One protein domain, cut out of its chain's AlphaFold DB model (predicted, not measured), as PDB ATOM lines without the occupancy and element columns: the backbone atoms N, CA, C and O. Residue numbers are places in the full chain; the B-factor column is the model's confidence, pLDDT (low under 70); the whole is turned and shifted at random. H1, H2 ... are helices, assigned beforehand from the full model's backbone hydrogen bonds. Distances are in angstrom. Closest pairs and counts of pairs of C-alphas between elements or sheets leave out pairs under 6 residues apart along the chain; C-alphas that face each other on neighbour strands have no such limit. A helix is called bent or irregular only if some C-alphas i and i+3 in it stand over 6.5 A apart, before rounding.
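This is residues 16 to 130 of the 270 residues of the protein "Chromosome partitioning protein, ParB family" of Methylorubrum salsuginis (UniProt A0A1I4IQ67). A small core of crossed helices, with H5 and H6 packed on H2 and H4 packed on H6, has an arm at one end, H1, whose residues 16 to 22 stick out. Residues 72 to 77, of which 72 to 73 belong to short H3, stick out at the other end. The 115 printed residues hold six named helices, H1 to H6 in chain order, and no named strand: the class is all helix. The whole is only just compact, close to loose, with a radius of gyration of the C-alphas of 15.9 A, and elongated, spanning 53 by 30 by 26 A.

H1, residues 16 to 31, and H2, residues 34 to 50, only just touch, with 3 pairs of C-alphas within 8 A, and only at the corner; the closest C-alphas are those of Leu 30 and Ala 37, 5.6 A apart. H2 is the hub. It touches H5, residues 101 to 110, opposite ways at a steep tilt of 39 degrees; the closest C-alphas, of His 43 and Trp 105, are 6.4 A apart. It touches H6, residues 113 to 127, the same way at a steep tilt of 49 degrees; the closest C-alphas, of Leu 42 and Leu 120, are 5.6 A apart. H4, residues 81 to 96, touches H6 with residues 86 to 93 alone, the closest C-alphas being those of Gly 93 and Leu 119, 6.8 A. H3, residues 70 to 73, is close to H4 but not clearly touching. Every O i to N i+4 pair is within hydrogen-bond range in H1, H2 and H4, against 4 of 6 in H5 and 10 of 11 in H6; H3 is too short for such a pair.

H1 begins at C-alpha 16 (10.084, 2.679, -33.858) and is 22.3 A long; H2 measures 23.8 A, H4 23.0 A. H5 is irregular, but only just: C-alphas 102 and 105 are 6.8 A apart. H6, 21.5 A, ends at C-alpha 127 (19.737, -8.077, -5.072).

The farthest C-alphas, of Leu 18 and Arg 76, are 52.8 A apart. The printed part has no cut; the link from H2 to H3, residues 51 to 69, is long. Confidence is under 70 in residues 16 to 32, 52 to 71 and 73 to 74.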
ATOM      1  N   SER A  16      10.255   3.902 -34.652       65.31
ATOM      2  CA  SER A  16      10.084   2.679 -33.858       65.31
ATOM      3  C   SER A  16      10.681   1.453 -34.558       65.31
ATOM      4  O   SER A  16      11.435   0.700 -33.940       65.31
ATOM      5  N   ASP A  17      10.409   1.265 -35.851       60.62
ATOM      6  CA  ASP A  17      10.931   0.125 -36.617       60.62
ATOM      7  C   ASP A  17      12.467   0.187 -36.742       60.62
ATOM      8  O   ASP A  17      13.166  -0.801 -36.497       60.62
ATOM      9  N   LEU A  18      13.020   1.370 -37.037       61.22
ATOM     10  CA  LEU A  18      14.469   1.583 -37.138       61.22
ATOM     11  C   LEU A  18      15.188   1.385 -35.794       61.22
ATOM     12  O   LEU A  18      16.250   0.759 -35.739       61.22
ATOM     13  N   THR A  19      14.623   1.895 -34.697       64.44
ATOM     14  CA  THR A  19      15.199   1.734 -33.349       64.44
ATOM     15  C   THR A  19      15.071   0.300 -32.835       64.44
ATOM     16  O   THR A  19      15.987  -0.181 -32.163       64.44
ATOM     17  N   SER A  20      14.023  -0.428 -33.231       55.28
ATOM     18  CA  SER A  20      13.891  -1.869 -32.974       55.28
ATOM     19  C   SER A  20      14.983  -2.666 -33.694       55.28
ATOM     20  O   SER A  20      15.698  -3.442 -33.061       55.28
ATOM     21  N   GLY A  21      15.197  -2.413 -34.993       47.66
ATOM     22  CA  GLY A  21      16.279  -3.039 -35.763       47.66
ATOM     23  C   GLY A  21      17.673  -2.728 -35.200       47.66
ATOM     24  O   GLY A  21      18.508  -3.625 -35.069       47.66
ATOM     25  N   ARG A  22      17.910  -1.478 -34.778       59.00
ATOM     26  CA  ARG A  22      19.145  -1.076 -34.080       59.00
ATOM     27  C   ARG A  22      19.331  -1.832 -32.762       59.00
ATOM     28  O   ARG A  22      20.451  -2.233 -32.460       59.00
ATOM     29  N   THR A  23      18.263  -2.026 -31.993       59.09
ATOM     30  CA  THR A  23      18.306  -2.756 -30.716       59.09
ATOM     31  C   THR A  23      18.649  -4.229 -30.935       59.09
ATOM     32  O   THR A  23      19.502  -4.756 -30.227       59.09
ATOM     33  N   LEU A  24      18.075  -4.869 -31.961       52.03
ATOM     34  CA  LEU A  24      18.429  -6.242 -32.340       52.03
ATOM     35  C   LEU A  24      19.904  -6.364 -32.746       52.03
ATOM     36  O   LEU A  24      20.603  -7.248 -32.256       52.03
ATOM     37  N   GLY A  25      20.398  -5.451 -33.590       53.88
ATOM     38  CA  GLY A  25      21.805  -5.438 -33.999       53.88
ATOM     39  C   GLY A  25      22.771  -5.187 -32.835       53.88
ATOM     40  O   GLY A  25      23.822  -5.819 -32.758       53.88
ATOM     41  N   LEU A  26      22.402  -4.305 -31.900       59.12
ATOM     42  CA  LEU A  26      23.158  -4.082 -30.666       59.12
ATOM     43  C   LEU A  26      23.155  -5.332 -29.774       59.12
ATOM     44  O   LEU A  26      24.194  -5.670 -29.218       59.12
ATOM     45  N   GLY A  27      22.017  -6.025 -29.672       51.38
ATOM     46  CA  GLY A  27      21.886  -7.276 -28.928       51.38
ATOM     47  C   GLY A  27      22.794  -8.385 -29.466       51.38
ATOM     48  O   GLY A  27      23.520  -8.996 -28.686       51.38
ATOM     49  N   ASP A  28      22.821  -8.603 -30.785       56.94
ATOM     50  CA  ASP A  28      23.716  -9.584 -31.423       56.94
ATOM     51  C   ASP A  28      25.203  -9.231 -31.241       56.94
ATOM     52  O   ASP A  28      26.020 -10.094 -30.916       56.94
ATOM     53  N   ALA A  29      25.564  -7.954 -31.401       59.47
ATOM     54  CA  ALA A  29      26.935  -7.497 -31.188       59.47
ATOM     55  C   ALA A  29      27.382  -7.678 -29.728       59.47
ATOM     56  O   ALA A  29      28.492  -8.149 -29.485       59.47
ATOM     57  N   LEU A  30      26.511  -7.352 -28.766       60.19
ATOM     58  CA  LEU A  30      26.783  -7.507 -27.337       60.19
ATOM     59  C   LEU A  30      26.888  -8.985 -26.934       60.19
ATOM     60  O   LEU A  30      27.744  -9.340 -26.134       60.19
ATOM     61  N   ALA A  31      26.069  -9.866 -27.517       51.25
ATOM     62  CA  ALA A  31      26.112 -11.306 -27.248       51.25
ATOM     63  C   ALA A  31      27.432 -11.972 -27.686       51.25
ATOM     64  O   ALA A  31      27.810 -13.007 -27.137       51.25
ATOM     65  N   ARG A  32      28.142 -11.382 -28.657       66.94
ATOM     66  CA  ARG A  32      29.451 -11.853 -29.145       66.94
ATOM     67  C   ARG A  32      30.642 -11.276 -28.372       66.94
ATOM     68  O   ARG A  32      31.770 -11.685 -28.636       66.94
ATOM     69  N   ASP A  33      30.402 -10.367 -27.427       71.12
ATOM     70  CA  ASP A  33      31.425  -9.732 -26.593       71.12
ATOM     71  C   ASP A  33      31.049  -9.866 -25.101       71.12
ATOM     72  O   ASP A  33      30.399  -8.983 -24.531       71.12
ATOM     73  N   PRO A  34      31.428 -10.988 -24.452       74.81
ATOM     74  CA  PRO A  34      31.098 -11.251 -23.053       74.81
ATOM     75  C   PRO A  34      31.610 -10.181 -22.082       74.81
ATOM     76  O   PRO A  34      30.933  -9.889 -21.098       74.81
ATOM     77  N   ASP A  35      32.760  -9.562 -22.363       79.25
ATOM     78  CA  ASP A  35      33.323  -8.503 -21.523       79.25
ATOM     79  C   ASP A  35      32.506  -7.211 -21.643       79.25
ATOM     80  O   ASP A  35      32.212  -6.562 -20.633       79.25
ATOM     81  N   ALA A  36      32.085  -6.841 -22.858       74.69
ATOM     82  CA  ALA A  36      31.176  -5.716 -23.063       74.69
ATOM     83  C   ALA A  36      29.786  -5.982 -22.466       74.69
ATOM     84  O   ALA A  36      29.194  -5.068 -21.885       74.69
ATOM     85  N   ALA A  37      29.276  -7.216 -22.551       74.06
ATOM     86  CA  ALA A  37      28.022  -7.626 -21.919       74.06
ATOM     87  C   ALA A  37      28.101  -7.527 -20.388       74.06
ATOM     88  O   ALA A  37      27.198  -6.974 -19.755       74.06
ATOM     89  N   LEU A  38      29.207  -7.990 -19.800       85.56
ATOM     90  CA  LEU A  38      29.483  -7.884 -18.371       85.56
ATOM     91  C   LEU A  38      29.573  -6.425 -17.921       85.56
ATOM     92  O   LEU A  38      28.956  -6.049 -16.926       85.56
ATOM     93  N   LEU A  39      30.298  -5.590 -18.670       82.69
ATOM     94  CA  LEU A  39      30.403  -4.153 -18.419       82.69
ATOM     95  C   LEU A  39      29.046  -3.451 -18.510       82.69
ATOM     96  O   LEU A  39      28.749  -2.600 -17.672       82.69
ATOM     97  N   ALA A  40      28.218  -3.805 -19.494       73.94
ATOM     98  CA  ALA A  40      26.888  -3.232 -19.656       73.94
ATOM     99  C   ALA A  40      25.950  -3.626 -18.516       73.94
ATOM    100  O   ALA A  40      25.309  -2.750 -17.927       73.94
ATOM    101  N   LEU A  41      25.936  -4.910 -18.147       85.44
ATOM    102  CA  LEU A  41      25.215  -5.399 -16.977       85.44
ATOM    103  C   LEU A  41      25.682  -4.665 -15.717       85.44
ATOM    104  O   LEU A  41      24.867  -4.064 -15.022       85.44
ATOM    105  N   LEU A  42      26.991  -4.641 -15.462       85.62
ATOM    106  CA  LEU A  42      27.581  -3.959 -14.314       85.62
ATOM    107  C   LEU A  42      27.194  -2.478 -14.269       85.62
ATOM    108  O   LEU A  42      26.781  -1.982 -13.222       85.62
ATOM    109  N   HIS A  43      27.257  -1.775 -15.401       81.50
ATOM    110  CA  HIS A  43      26.842  -0.380 -15.495       81.50
ATOM    111  C   HIS A  43      25.375  -0.204 -15.078       81.50
ATOM    112  O   HIS A  43      25.092   0.594 -14.182       81.50
ATOM    113  N   ALA A  44      24.452  -0.998 -15.630       84.69
ATOM    114  CA  ALA A  44      23.038  -0.938 -15.262       84.69
ATOM    115  C   ALA A  44      22.793  -1.256 -13.775       84.69
ATOM    116  O   ALA A  44      21.966  -0.601 -13.136       84.69
ATOM    117  N   LEU A  45      23.521  -2.222 -13.208       83.31
ATOM    118  CA  LEU A  45      23.442  -2.557 -11.785       83.31
ATOM    119  C   LEU A  45      23.978  -1.420 -10.890       83.31
ATOM    120  O   LEU A  45      23.369  -1.109  -9.862       83.31
ATOM    121  N   THR A  46      25.083  -0.769 -11.275       83.19
ATOM    122  CA  THR A  46      25.683   0.339 -10.506       83.19
ATOM    123  C   THR A  46      24.758   1.555 -10.446       83.19
ATOM    124  O   THR A  46      24.563   2.108  -9.364       83.19
ATOM    125  N   LEU A  47      24.096   1.916 -11.553       82.00
ATOM    126  CA  LEU A  47      23.092   2.989 -11.573       82.00
ATOM    127  C   LEU A  47      21.942   2.692 -10.595       82.00
ATOM    128  O   LEU A  47      21.562   3.540  -9.793       82.00
ATOM    129  N   GLN A  48      21.423   1.462 -10.596       80.19
ATOM    130  CA  GLN A  48      20.327   1.061  -9.701       80.19
ATOM    131  C   GLN A  48      20.729   0.978  -8.224       80.19
ATOM    132  O   GLN A  48      19.883   1.158  -7.344       80.19
ATOM    133  N   THR A  49      22.009   0.720  -7.958       81.50
ATOM    134  CA  THR A  49      22.553   0.609  -6.603       81.50
ATOM    135  C   THR A  49      22.878   1.978  -6.009       81.50
ATOM    136  O   THR A  49      22.472   2.261  -4.882       81.50
ATOM    137  N   PHE A  50      23.596   2.820  -6.756       81.94
ATOM    138  CA  PHE A  50      24.190   4.062  -6.249       81.94
ATOM    139  C   PHE A  50      23.378   5.327  -6.589       81.94
ATOM    140  O   PHE A  50      23.514   6.314  -5.879       81.94
ATOM    141  N   ASP A  51      22.494   5.314  -7.599       76.75
ATOM    142  CA  ASP A  51      21.690   6.493  -8.007       76.75
ATOM    143  C   ASP A  51      20.189   6.332  -7.724       76.75
ATOM    144  O   ASP A  51      19.334   6.838  -8.455       76.75
ATOM    145  N   ARG A  52      19.838   5.619  -6.648       69.38
ATOM    146  CA  ARG A  52      18.440   5.286  -6.306       69.38
ATOM    147  C   ARG A  52      17.520   6.503  -6.199       69.38
ATOM    148  O   ARG A  52      16.340   6.396  -6.521       69.38
ATOM    149  N   GLU A  53      18.046   7.621  -5.713       66.94
ATOM    150  CA  GLU A  53      17.282   8.837  -5.405       66.94
ATOM    151  C   GLU A  53      17.163   9.785  -6.605       66.94
ATOM    152  O   GLU A  53      16.258  10.615  -6.649       66.94
ATOM    153  N   SER A  54      18.033   9.633  -7.606       63.28
ATOM    154  CA  SER A  54      18.154  10.567  -8.728       63.28
ATOM    155  C   SER A  54      17.099  10.354  -9.817       63.28
ATOM    156  O   SER A  54      16.949  11.210 -10.684       63.28
ATOM    157  N   GLY A  55      16.378   9.223  -9.811       58.66
ATOM    158  CA  GLY A  55      15.283   8.896 -10.742       58.66
ATOM    159  C   GLY A  55      15.676   8.730 -12.222       58.66
ATOM    160  O   GLY A  55      14.963   8.064 -12.970       58.66
ATOM    161  N   ALA A  56      16.812   9.283 -12.646       56.00
ATOM    162  CA  ALA A  56      17.344   9.211 -13.997       56.00
ATOM    163  C   ALA A  56      18.117   7.901 -14.208       56.00
ATOM    164  O   ALA A  56      19.152   7.660 -13.587       56.00
ATOM    165  N   ARG A  57      17.606   7.048 -15.101       63.50
ATOM    166  CA  ARG A  57      18.271   5.823 -15.558       63.50
ATOM    167  C   ARG A  57      18.786   6.042 -16.977       63.50
ATOM    168  O   ARG A  57      18.044   5.870 -17.935       63.50
ATOM    169  N   GLU A  58      20.053   6.410 -17.121       68.31
ATOM    170  CA  GLU A  58      20.712   6.540 -18.430       68.31
ATOM    171  C   GLU A  58      21.255   5.183 -18.914       68.31
ATOM    172  O   GLU A  58      22.442   5.019 -19.172       68.31
ATOM    173  N   THR A  59      20.389   4.170 -19.003       69.56
ATOM    174  CA  THR A  59      20.746   2.837 -19.512       69.56
ATOM    175  C   THR A  59      19.680   2.319 -20.467       69.56
ATOM    176  O   THR A  59      18.488   2.517 -20.246       69.56
ATOM    177  N   CYS A  60      20.112   1.644 -21.533       61.50
ATOM    178  CA  CYS A  60      19.229   0.967 -22.482       61.50
ATOM    179  C   CYS A  60      18.958  -0.501 -22.113       61.50
ATOM    180  O   CYS A  60      18.253  -1.189 -22.847       61.50
ATOM    181  N   LEU A  61      19.534  -1.000 -21.011       68.62
ATOM    182  CA  LEU A  61      19.235  -2.330 -20.485       68.62
ATOM    183  C   LEU A  61      17.994  -2.278 -19.595       68.62
ATOM    184  O   LEU A  61      18.000  -1.615 -18.555       68.62
ATOM    185  N   ASP A  62      16.961  -3.027 -19.974       64.75
ATOM    186  CA  ASP A  62      15.761  -3.209 -19.159       64.75
ATOM    187  C   ASP A  62      15.962  -4.358 -18.158       64.75
ATOM    188  O   ASP A  62      15.663  -5.522 -18.421       64.75
ATOM    189  N   ILE A  63      16.578  -4.032 -17.021       69.12
ATOM    190  CA  ILE A  63      16.874  -4.970 -15.932       69.12
ATOM    191  C   ILE A  63      16.290  -4.392 -14.645       69.12
ATOM    192  O   ILE A  63      16.710  -3.321 -14.207       69.12
ATOM    193  N   GLU A  64      15.359  -5.094 -13.996       68.88
ATOM    194  CA  GLU A  64      14.854  -4.704 -12.673       68.88
ATOM    195  C   GLU A  64      15.718  -5.327 -11.569       68.88
ATOM    196  O   GLU A  64      15.630  -6.521 -11.282       68.88
ATOM    197  N   VAL A  65      16.528  -4.507 -10.897       65.81
ATOM    198  CA  VAL A  65      17.242  -4.901  -9.678       65.81
ATOM    199  C   VAL A  65      16.446  -4.437  -8.474       65.81
ATOM    200  O   VAL A  65      16.386  -3.249  -8.134       65.81
ATOM    201  N   ARG A  66      15.834  -5.391  -7.780       69.31
ATOM    202  CA  ARG A  66      15.131  -5.109  -6.534       69.31
ATOM    203  C   ARG A  66      16.081  -5.229  -5.355       69.31
ATOM    204  O   ARG A  66      16.340  -6.317  -4.859       69.31
ATOM    205  N   HIS A  67      16.540  -4.086  -4.863       68.38
ATOM    206  CA  HIS A  67      17.263  -4.036  -3.597       68.38
ATOM    207  C   HIS A  67      16.298  -4.118  -2.418       68.38
ATOM    208  O   HIS A  67      15.260  -3.447  -2.400       68.38
ATOM    209  N   ILE A  68      16.682  -4.880  -1.399       67.25
ATOM    210  CA  ILE A  68      15.898  -5.028  -0.177       67.25
ATOM    211  C   ILE A  68      16.656  -4.398   0.974       67.25
ATOM    212  O   ILE A  68      17.730  -4.844   1.365       67.25
ATOM    213  N   ALA A  69      16.060  -3.364   1.557       69.69
ATOM    214  CA  ALA A  69      16.582  -2.735   2.758       69.69
ATOM    215  C   ALA A  69      16.248  -3.596   3.991       69.69
ATOM    216  O   ALA A  69      15.312  -3.297   4.737       69.69
ATOM    217  N   LEU A  70      17.003  -4.681   4.200       67.38
ATOM    218  CA  LEU A  70      16.790  -5.624   5.308       67.38
ATOM    219  C   LEU A  70      16.875  -4.939   6.682       67.38
ATOM    220  O   LEU A  70      16.050  -5.208   7.551       67.38
ATOM    221  N   THR A  71      17.797  -3.991   6.858       66.44
ATOM    222  CA  THR A  71      17.941  -3.203   8.097       66.44
ATOM    223  C   THR A  71      16.771  -2.246   8.333       66.44
ATOM    224  O   THR A  71      16.409  -1.994   9.477       66.44
ATOM    225  N   ARG A  72      16.103  -1.767   7.275       70.69
ATOM    226  CA  ARG A  72      14.865  -0.979   7.404       70.69
ATOM    227  C   ARG A  72      13.694  -1.850   7.862       70.69
ATOM    228  O   ARG A  72      12.870  -1.397   8.650       70.69
ATOM    229  N   ALA A  73      13.620  -3.089   7.374       64.31
ATOM    230  CA  ALA A  73      12.586  -4.050   7.757       64.31
ATOM    231  C   ALA A  73      12.823  -4.660   9.153       64.31
ATOM    232  O   ALA A  73      11.867  -5.000   9.850       64.31
ATOM    233  N   ALA A  74      14.082  -4.769   9.582       69.44
ATOM    234  CA  ALA A  74      14.478  -5.281  10.888       69.44
ATOM    235  C   ALA A  74      15.634  -4.445  11.477       69.44
ATOM    236  O   ALA A  74      16.796  -4.838  11.358       69.44
ATOM    237  N   PRO A  75      15.338  -3.328  12.175       74.94
ATOM    238  CA  PRO A  75      16.357  -2.405  12.695       74.94
ATOM    239  C   PRO A  75      17.411  -3.047  13.600       74.94
ATOM    240  O   PRO A  75      18.552  -2.610  13.628       74.94
ATOM    241  N   ARG A  76      17.063  -4.137  14.294       73.06
ATOM    242  CA  ARG A  76      17.997  -4.897  15.147       73.06
ATOM    243  C   ARG A  76      19.144  -5.553  14.372       73.06
ATOM    244  O   ARG A  76      20.103  -5.996  14.986       73.06
ATOM    245  N   LEU A  77      19.026  -5.663  13.048       74.31
ATOM    246  CA  LEU A  77      20.076  -6.192  12.178       74.31
ATOM    247  C   LEU A  77      21.059  -5.111  11.712       74.31
ATOM    248  O   LEU A  77      21.995  -5.445  10.996       74.31
ATOM    249  N   ALA A  78      20.865  -3.839  12.083       71.75
ATOM    250  CA  ALA A  78      21.789  -2.766  11.714       71.75
ATOM    251  C   ALA A  78      23.212  -3.027  12.239       71.75
ATOM    252  O   ALA A  78      24.172  -2.828  11.501       71.75
ATOM    253  N   ASP A  79      23.327  -3.573  13.450       76.31
ATOM    254  CA  ASP A  79      24.609  -3.910  14.081       76.31
ATOM    255  C   ASP A  79      25.141  -5.295  13.660       76.31
ATOM    256  O   ASP A  79      26.132  -5.784  14.201       76.31
ATOM    257  N   ASN A  80      24.482  -5.970  12.710       77.44
ATOM    258  CA  ASN A  80      24.946  -7.265  12.228       77.44
ATOM    259  C   ASN A  80      26.278  -7.094  11.461       77.44
ATOM    260  O   ASN A  80      26.340  -6.265  10.548       77.44
ATOM    261  N   PRO A  81      27.318  -7.907  11.738       75.88
ATOM    262  CA  PRO A  81      28.612  -7.798  11.059       75.88
ATOM    263  C   PRO A  81      28.528  -7.838   9.526       75.88
ATOM    264  O   PRO A  81      29.261  -7.119   8.851       75.88
ATOM    265  N   ALA A  82      27.608  -8.628   8.962       77.38
ATOM    266  CA  ALA A  82      27.399  -8.695   7.517       77.38
ATOM    267  C   ALA A  82      26.767  -7.408   6.961       77.38
ATOM    268  O   ALA A  82      27.137  -6.966   5.874       77.38
ATOM    269  N   ALA A  83      25.852  -6.778   7.707       75.06
ATOM    270  CA  ALA A  83      25.261  -5.498   7.317       75.06
ATOM    271  C   ALA A  83      26.318  -4.381   7.306       75.06
ATOM    272  O   ALA A  83      26.390  -3.616   6.345       75.06
ATOM    273  N   ILE A  84      27.186  -4.347   8.323       81.50
ATOM    274  CA  ILE A  84      28.316  -3.411   8.408       81.50
ATOM    275  C   ILE A  84      29.292  -3.644   7.247       81.50
ATOM    276  O   ILE A  84      29.666  -2.699   6.557       81.50
ATOM    277  N   ALA A  85      29.662  -4.900   6.971       79.94
ATOM    278  CA  ALA A  85      30.569  -5.236   5.872       79.94
ATOM    279  C   ALA A  85      30.005  -4.847   4.493       79.94
ATOM    280  O   ALA A  85      30.740  -4.348   3.642       79.94
ATOM    281  N   LEU A  86      28.700  -5.034   4.262       80.81
ATOM    282  CA  LEU A  86      28.037  -4.598   3.027       80.81
ATOM    283  C   LEU A  86      27.979  -3.070   2.902       80.81
ATOM    284  O   LEU A  86      28.134  -2.551   1.795       80.81
ATOM    285  N   ALA A  87      27.777  -2.351   4.008       84.12
ATOM    286  CA  ALA A  87      27.825  -0.889   4.024       84.12
ATOM    287  C   ALA A  87      29.240  -0.365   3.738       84.12
ATOM    288  O   ALA A  87      29.394   0.585   2.975       84.12
ATOM    289  N   GLN A  88      30.277  -1.018   4.271       85.00
ATOM    290  CA  GLN A  88      31.664  -0.673   3.962       85.00
ATOM    291  C   GLN A  88      31.970  -0.879   2.472       85.00
ATOM    292  O   GLN A  88      32.426   0.050   1.814       85.00
ATOM    293  N   ARG A  89      31.604  -2.039   1.904       83.31
ATOM    294  CA  ARG A  89      31.757  -2.304   0.459       83.31
ATOM    295  C   ARG A  89      31.009  -1.285  -0.404       83.31
ATOM    296  O   ARG A  89      31.503  -0.907  -1.463       83.31
ATOM    297  N   HIS A  90      29.846  -0.809   0.054       85.25
ATOM    298  CA  HIS A  90      29.131   0.288  -0.603       85.25
ATOM    299  C   HIS A  90      29.980   1.554  -0.674       85.25
ATOM    300  O   HIS A  90      30.097   2.166  -1.735       85.25
ATOM    301  N   ALA A  91      30.534   1.961   0.470       87.38
ATOM    302  CA  ALA A  91      31.314   3.180   0.595       87.38
ATOM    303  C   ALA A  91      32.584   3.098  -0.261       87.38
ATOM    304  O   ALA A  91      32.848   4.019  -1.031       87.38
ATOM    305  N   ASP A  92      33.297   1.973  -0.196       84.19
ATOM    306  CA  ASP A  92      34.516   1.732  -0.969       84.19
ATOM    307  C   ASP A  92      34.236   1.798  -2.480       84.19
ATOM    308  O   ASP A  92      34.916   2.519  -3.210       84.19
ATOM    309  N   GLY A  93      33.184   1.118  -2.952       83.06
ATOM    310  CA  GLY A  93      32.782   1.160  -4.362       83.06
ATOM    311  C   GLY A  93      32.319   2.550  -4.811       83.06
ATOM    312  O   GLY A  93      32.670   3.003  -5.899       83.06
ATOM    313  N   SER A  94      31.590   3.272  -3.953       86.69
ATOM    314  CA  SER A  94      31.131   4.638  -4.243       86.69
ATOM    315  C   SER A  94      32.290   5.618  -4.409       86.69
ATOM    316  O   SER A  94      32.215   6.503  -5.254       86.69
ATOM    317  N   GLN A  95      33.368   5.466  -3.631       88.75
ATOM    318  CA  GLN A  95      34.553   6.327  -3.727       88.75
ATOM    319  C   GLN A  95      35.330   6.128  -5.033       88.75
ATOM    320  O   GLN A  95      35.972   7.061  -5.513       88.75
ATOM    321  N   GLN A  96      35.276   4.927  -5.607       85.50
ATOM    322  CA  GLN A  96      35.945   4.612  -6.871       85.50
ATOM    323  C   GLN A  96      35.146   5.098  -8.087       85.50
ATOM    324  O   GLN A  96      35.714   5.343  -9.153       85.50
ATOM    325  N   LEU A  97      33.826   5.242  -7.949       88.62
ATOM    326  CA  LEU A  97      32.944   5.618  -9.046       88.62
ATOM    327  C   LEU A  97      32.855   7.144  -9.227       88.62
ATOM    328  O   LEU A  97      32.796   7.897  -8.255       88.62
ATOM    329  N   PRO A  98      32.765   7.632 -10.477       89.31
ATOM    330  CA  PRO A  98      32.440   9.027 -10.736       89.31
ATOM    331  C   PRO A  98      31.099   9.434 -10.115       89.31
ATOM    332  O   PRO A  98      30.096   8.719 -10.220       89.31
ATOM    333  N   VAL A  99      31.070  10.650  -9.557       86.69
ATOM    334  CA  VAL A  99      29.859  11.276  -8.992       86.69
ATOM    335  C   VAL A  99      28.756  11.394 -10.044       86.69
ATOM    336  O   VAL A  99      27.583  11.201  -9.742       86.69
ATOM    337  N   ARG A 100      29.132  11.707 -11.288       85.69
ATOM    338  CA  ARG A 100      28.208  11.872 -12.410       85.69
ATOM    339  C   ARG A 100      27.906  10.519 -13.072       85.69
ATOM    340  O   ARG A 100      28.843   9.893 -13.574       85.69
ATOM    341  N   PRO A 101      26.636  10.075 -13.126       83.38
ATOM    342  CA  PRO A 101      26.252   8.790 -13.716       83.38
ATOM    343  C   PRO A 101      26.724   8.589 -15.162       83.38
ATOM    344  O   PRO A 101      27.235   7.520 -15.498       83.38
ATOM    345  N   GLN A 102      26.654   9.637 -15.988       84.00
ATOM    346  CA  GLN A 102      27.069   9.616 -17.394       84.00
ATOM    347  C   GLN A 102      28.561   9.296 -17.596       84.00
ATOM    348  O   GLN A 102      28.959   8.764 -18.632       84.00
ATOM    349  N   ASP A 103      29.403   9.576 -16.594       88.00
ATOM    350  CA  ASP A 103      30.847   9.338 -16.665       88.00
ATOM    351  C   ASP A 103      31.213   7.890 -16.277       88.00
ATOM    352  O   ASP A 103      32.335   7.431 -16.530       88.00
ATOM    353  N   ARG A 104      30.273   7.130 -15.694       87.75
ATOM    354  CA  ARG A 104      30.531   5.794 -15.130       87.75
ATOM    355  C   ARG A 104      30.881   4.757 -16.181       87.75
ATOM    356  O   ARG A 104      31.785   3.963 -15.945       87.75
ATOM    357  N   TRP A 105      30.254   4.790 -17.359       86.56
ATOM    358  CA  TRP A 105      30.610   3.878 -18.453       86.56
ATOM    359  C   TRP A 105      32.094   3.994 -18.828       86.56
ATOM    360  O   TRP A 105      32.800   3.001 -19.011       86.56
ATOM    361  N   LYS A 106      32.596   5.230 -18.918       91.19
ATOM    362  CA  LYS A 106      34.001   5.496 -19.235       91.19
ATOM    363  C   LYS A 106      34.925   5.015 -18.113       91.19
ATOM    364  O   LYS A 106      35.949   4.413 -18.422       91.19
ATOM    365  N   ALA A 107      34.559   5.249 -16.853       90.81
ATOM    366  CA  ALA A 107      35.337   4.793 -15.703       90.81
ATOM    367  C   ALA A 107      35.393   3.259 -15.605       90.81
ATOM    368  O   ALA A 107      36.485   2.704 -15.508       90.81
ATOM    369  N   LEU A 108      34.261   2.564 -15.745       92.00
ATOM    370  CA  LEU A 108      34.202   1.097 -15.696       92.00
ATOM    371  C   LEU A 108      35.079   0.442 -16.772       92.00
ATOM    372  O   LEU A 108      35.750  -0.549 -16.497       92.00
ATOM    373  N   ARG A 109      35.159   1.027 -17.977       92.44
ATOM    374  CA  ARG A 109      36.086   0.554 -19.023       92.44
ATOM    375  C   ARG A 109      37.564   0.705 -18.657       92.44
ATOM    376  O   ARG A 109      38.387  -0.009 -19.220       92.44
ATOM    377  N   SER A 110      37.902   1.636 -17.767       92.94
ATOM    378  CA  SER A 110      39.279   1.858 -17.313       92.94
ATOM    379  C   SER A 110      39.686   0.988 -16.124       92.94
ATOM    380  O   SER A 110      40.877   0.863 -15.860       92.94
ATOM    381  N   PHE A 111      38.723   0.380 -15.425       91.00
ATOM    382  CA  PHE A 111      38.998  -0.513 -14.300       91.00
ATOM    383  C   PHE A 111      39.618  -1.816 -14.792       91.00
ATOM    384  O   PHE A 111      39.332  -2.247 -15.911       91.00
ATOM    385  N   ASP A 112      40.439  -2.453 -13.965       90.88
ATOM    386  CA  ASP A 112      40.906  -3.809 -14.237       90.88
ATOM    387  C   ASP A 112      39.769  -4.836 -14.082       90.88
ATOM    388  O   ASP A 112      38.630  -4.511 -13.729       90.88
ATOM    389  N   HIS A 113      40.065  -6.083 -14.442       87.19
ATOM    390  CA  HIS A 113      39.094  -7.173 -14.412       87.19
ATOM    391  C   HIS A 113      38.571  -7.429 -12.990       87.19
ATOM    392  O   HIS A 113      37.358  -7.513 -12.791       87.19
ATOM    393  N   ASP A 114      39.473  -7.452 -12.008       87.75
ATOM    394  CA  ASP A 114      39.155  -7.749 -10.611       87.75
ATOM    395  C   ASP A 114      38.226  -6.685 -10.010       87.75
ATOM    396  O   ASP A 114      37.184  -7.024  -9.452       87.75
ATOM    397  N   SER A 115      38.502  -5.396 -10.234       88.62
ATOM    398  CA  SER A 115      37.654  -4.301  -9.738       88.62
ATOM    399  C   SER A 115      36.243  -4.344 -10.332       88.62
ATOM    400  O   SER A 115      35.255  -4.061  -9.648       88.62
ATOM    401  N   ARG A 116      36.110  -4.714 -11.615       90.00
ATOM    402  CA  ARG A 116      34.790  -4.891 -12.248       90.00
ATOM    403  C   ARG A 116      34.049  -6.083 -11.648       90.00
ATOM    404  O   ARG A 116      32.845  -5.992 -11.413       90.00
ATOM    405  N   HIS A 117      34.751  -7.184 -11.399       85.75
ATOM    406  CA  HIS A 117      34.180  -8.388 -10.801       85.75
ATOM    407  C   HIS A 117      33.746  -8.160  -9.351       85.75
ATOM    408  O   HIS A 117      32.656  -8.590  -8.974       85.75
ATOM    409  N   ASP A 118      34.525  -7.417  -8.571       85.25
ATOM    410  CA  ASP A 118      34.176  -7.052  -7.199       85.25
ATOM    411  C   ASP A 118      32.930  -6.160  -7.146       85.25
ATOM    412  O   ASP A 118      32.016  -6.408  -6.350       85.25
ATOM    413  N   LEU A 119      32.838  -5.161  -8.032       87.44
ATOM    414  CA  LEU A 119      31.640  -4.327  -8.151       87.44
ATOM    415  C   LEU A 119      30.418  -5.140  -8.588       87.44
ATOM    416  O   LEU A 119      29.328  -4.945  -8.047       87.44
ATOM    417  N   LEU A 120      30.587  -6.071  -9.530       87.81
ATOM    418  CA  LEU A 120      29.521  -6.971  -9.964       87.81
ATOM    419  C   LEU A 120      29.031  -7.837  -8.808       87.81
ATOM    420  O   LEU A 120      27.832  -7.860  -8.531       87.81
ATOM    421  N   ALA A 121      29.950  -8.503  -8.108       84.19
ATOM    422  CA  ALA A 121      29.638  -9.348  -6.966       84.19
ATOM    423  C   ALA A 121      28.882  -8.562  -5.886       84.19
ATOM    424  O   ALA A 121      27.872  -9.038  -5.362       84.19
ATOM    425  N   TYR A 122      29.316  -7.332  -5.601       83.31
ATOM    426  CA  TYR A 122      28.638  -6.444  -4.663       83.31
ATOM    427  C   TYR A 122      27.214  -6.081  -5.116       83.31
ATOM    428  O   TYR A 122      26.257  -6.243  -4.353       83.31
ATOM    429  N   CYS A 123      27.046  -5.641  -6.365       83.81
ATOM    430  CA  CYS A 123      25.737  -5.314  -6.923       83.81
ATOM    431  C   CYS A 123      24.777  -6.516  -6.910       83.81
ATOM    432  O   CYS A 123      23.612  -6.372  -6.528       83.81
ATOM    433  N   THR A 124      25.259  -7.710  -7.271       82.25
ATOM    434  CA  THR A 124      24.480  -8.954  -7.208       82.25
ATOM    435  C   THR A 124      24.103  -9.302  -5.768       82.25
ATOM    436  O   THR A 124      22.946  -9.648  -5.516       82.25
ATOM    437  N   ALA A 125      25.014  -9.147  -4.804       79.88
ATOM    438  CA  ALA A 125      24.741  -9.431  -3.394       79.88
ATOM    439  C   ALA A 125      23.580  -8.591  -2.831       79.88
ATOM    440  O   ALA A 125      22.743  -9.118  -2.102       79.88
ATOM    441  N   LEU A 126      23.460  -7.314  -3.214       78.44
ATOM    442  CA  LEU A 126      22.354  -6.456  -2.757       78.44
ATOM    443  C   LEU A 126      20.985  -6.806  -3.362       78.44
ATOM    444  O   LEU A 126      19.958  -6.340  -2.858       78.44
ATOM    445  N   SER A 127      20.967  -7.575  -4.451       75.75
ATOM    446  CA  SER A 127      19.737  -8.077  -5.072       75.75
ATOM    447  C   SER A 127      19.222  -9.364  -4.418       75.75
ATOM    448  O   SER A 127      18.094  -9.787  -4.679       75.75
ATOM    449  N   LEU A 128      20.029  -9.990  -3.551       76.12
ATOM    450  CA  LEU A 128      19.680 -11.253  -2.918       76.12
ATOM    451  C   LEU A 128      18.516 -11.065  -1.937       76.12
ATOM    452  O   LEU A 128      18.625 -10.372  -0.925       76.12
ATOM    453  N   ASN A 129      17.409 -11.755  -2.211       75.75
ATOM    454  CA  ASN A 129      16.296 -11.894  -1.284       75.75
ATOM    455  C   ASN A 129      16.139 -13.347  -0.846       75.75
ATOM    456  O   ASN A 129      15.573 -14.149  -1.584       75.75
ATOM    457  N   ALA A 130      16.587 -13.666   0.363       77.81
ATOM    458  CA  ALA A 130      16.368 -14.975   0.975       77.81
ATOM    459  C   ALA A 130      15.364 -14.927   2.144       77.81
ATOM    460  O   ALA A 130      15.247 -15.891   2.897       77.81
TER     461      ALA A 130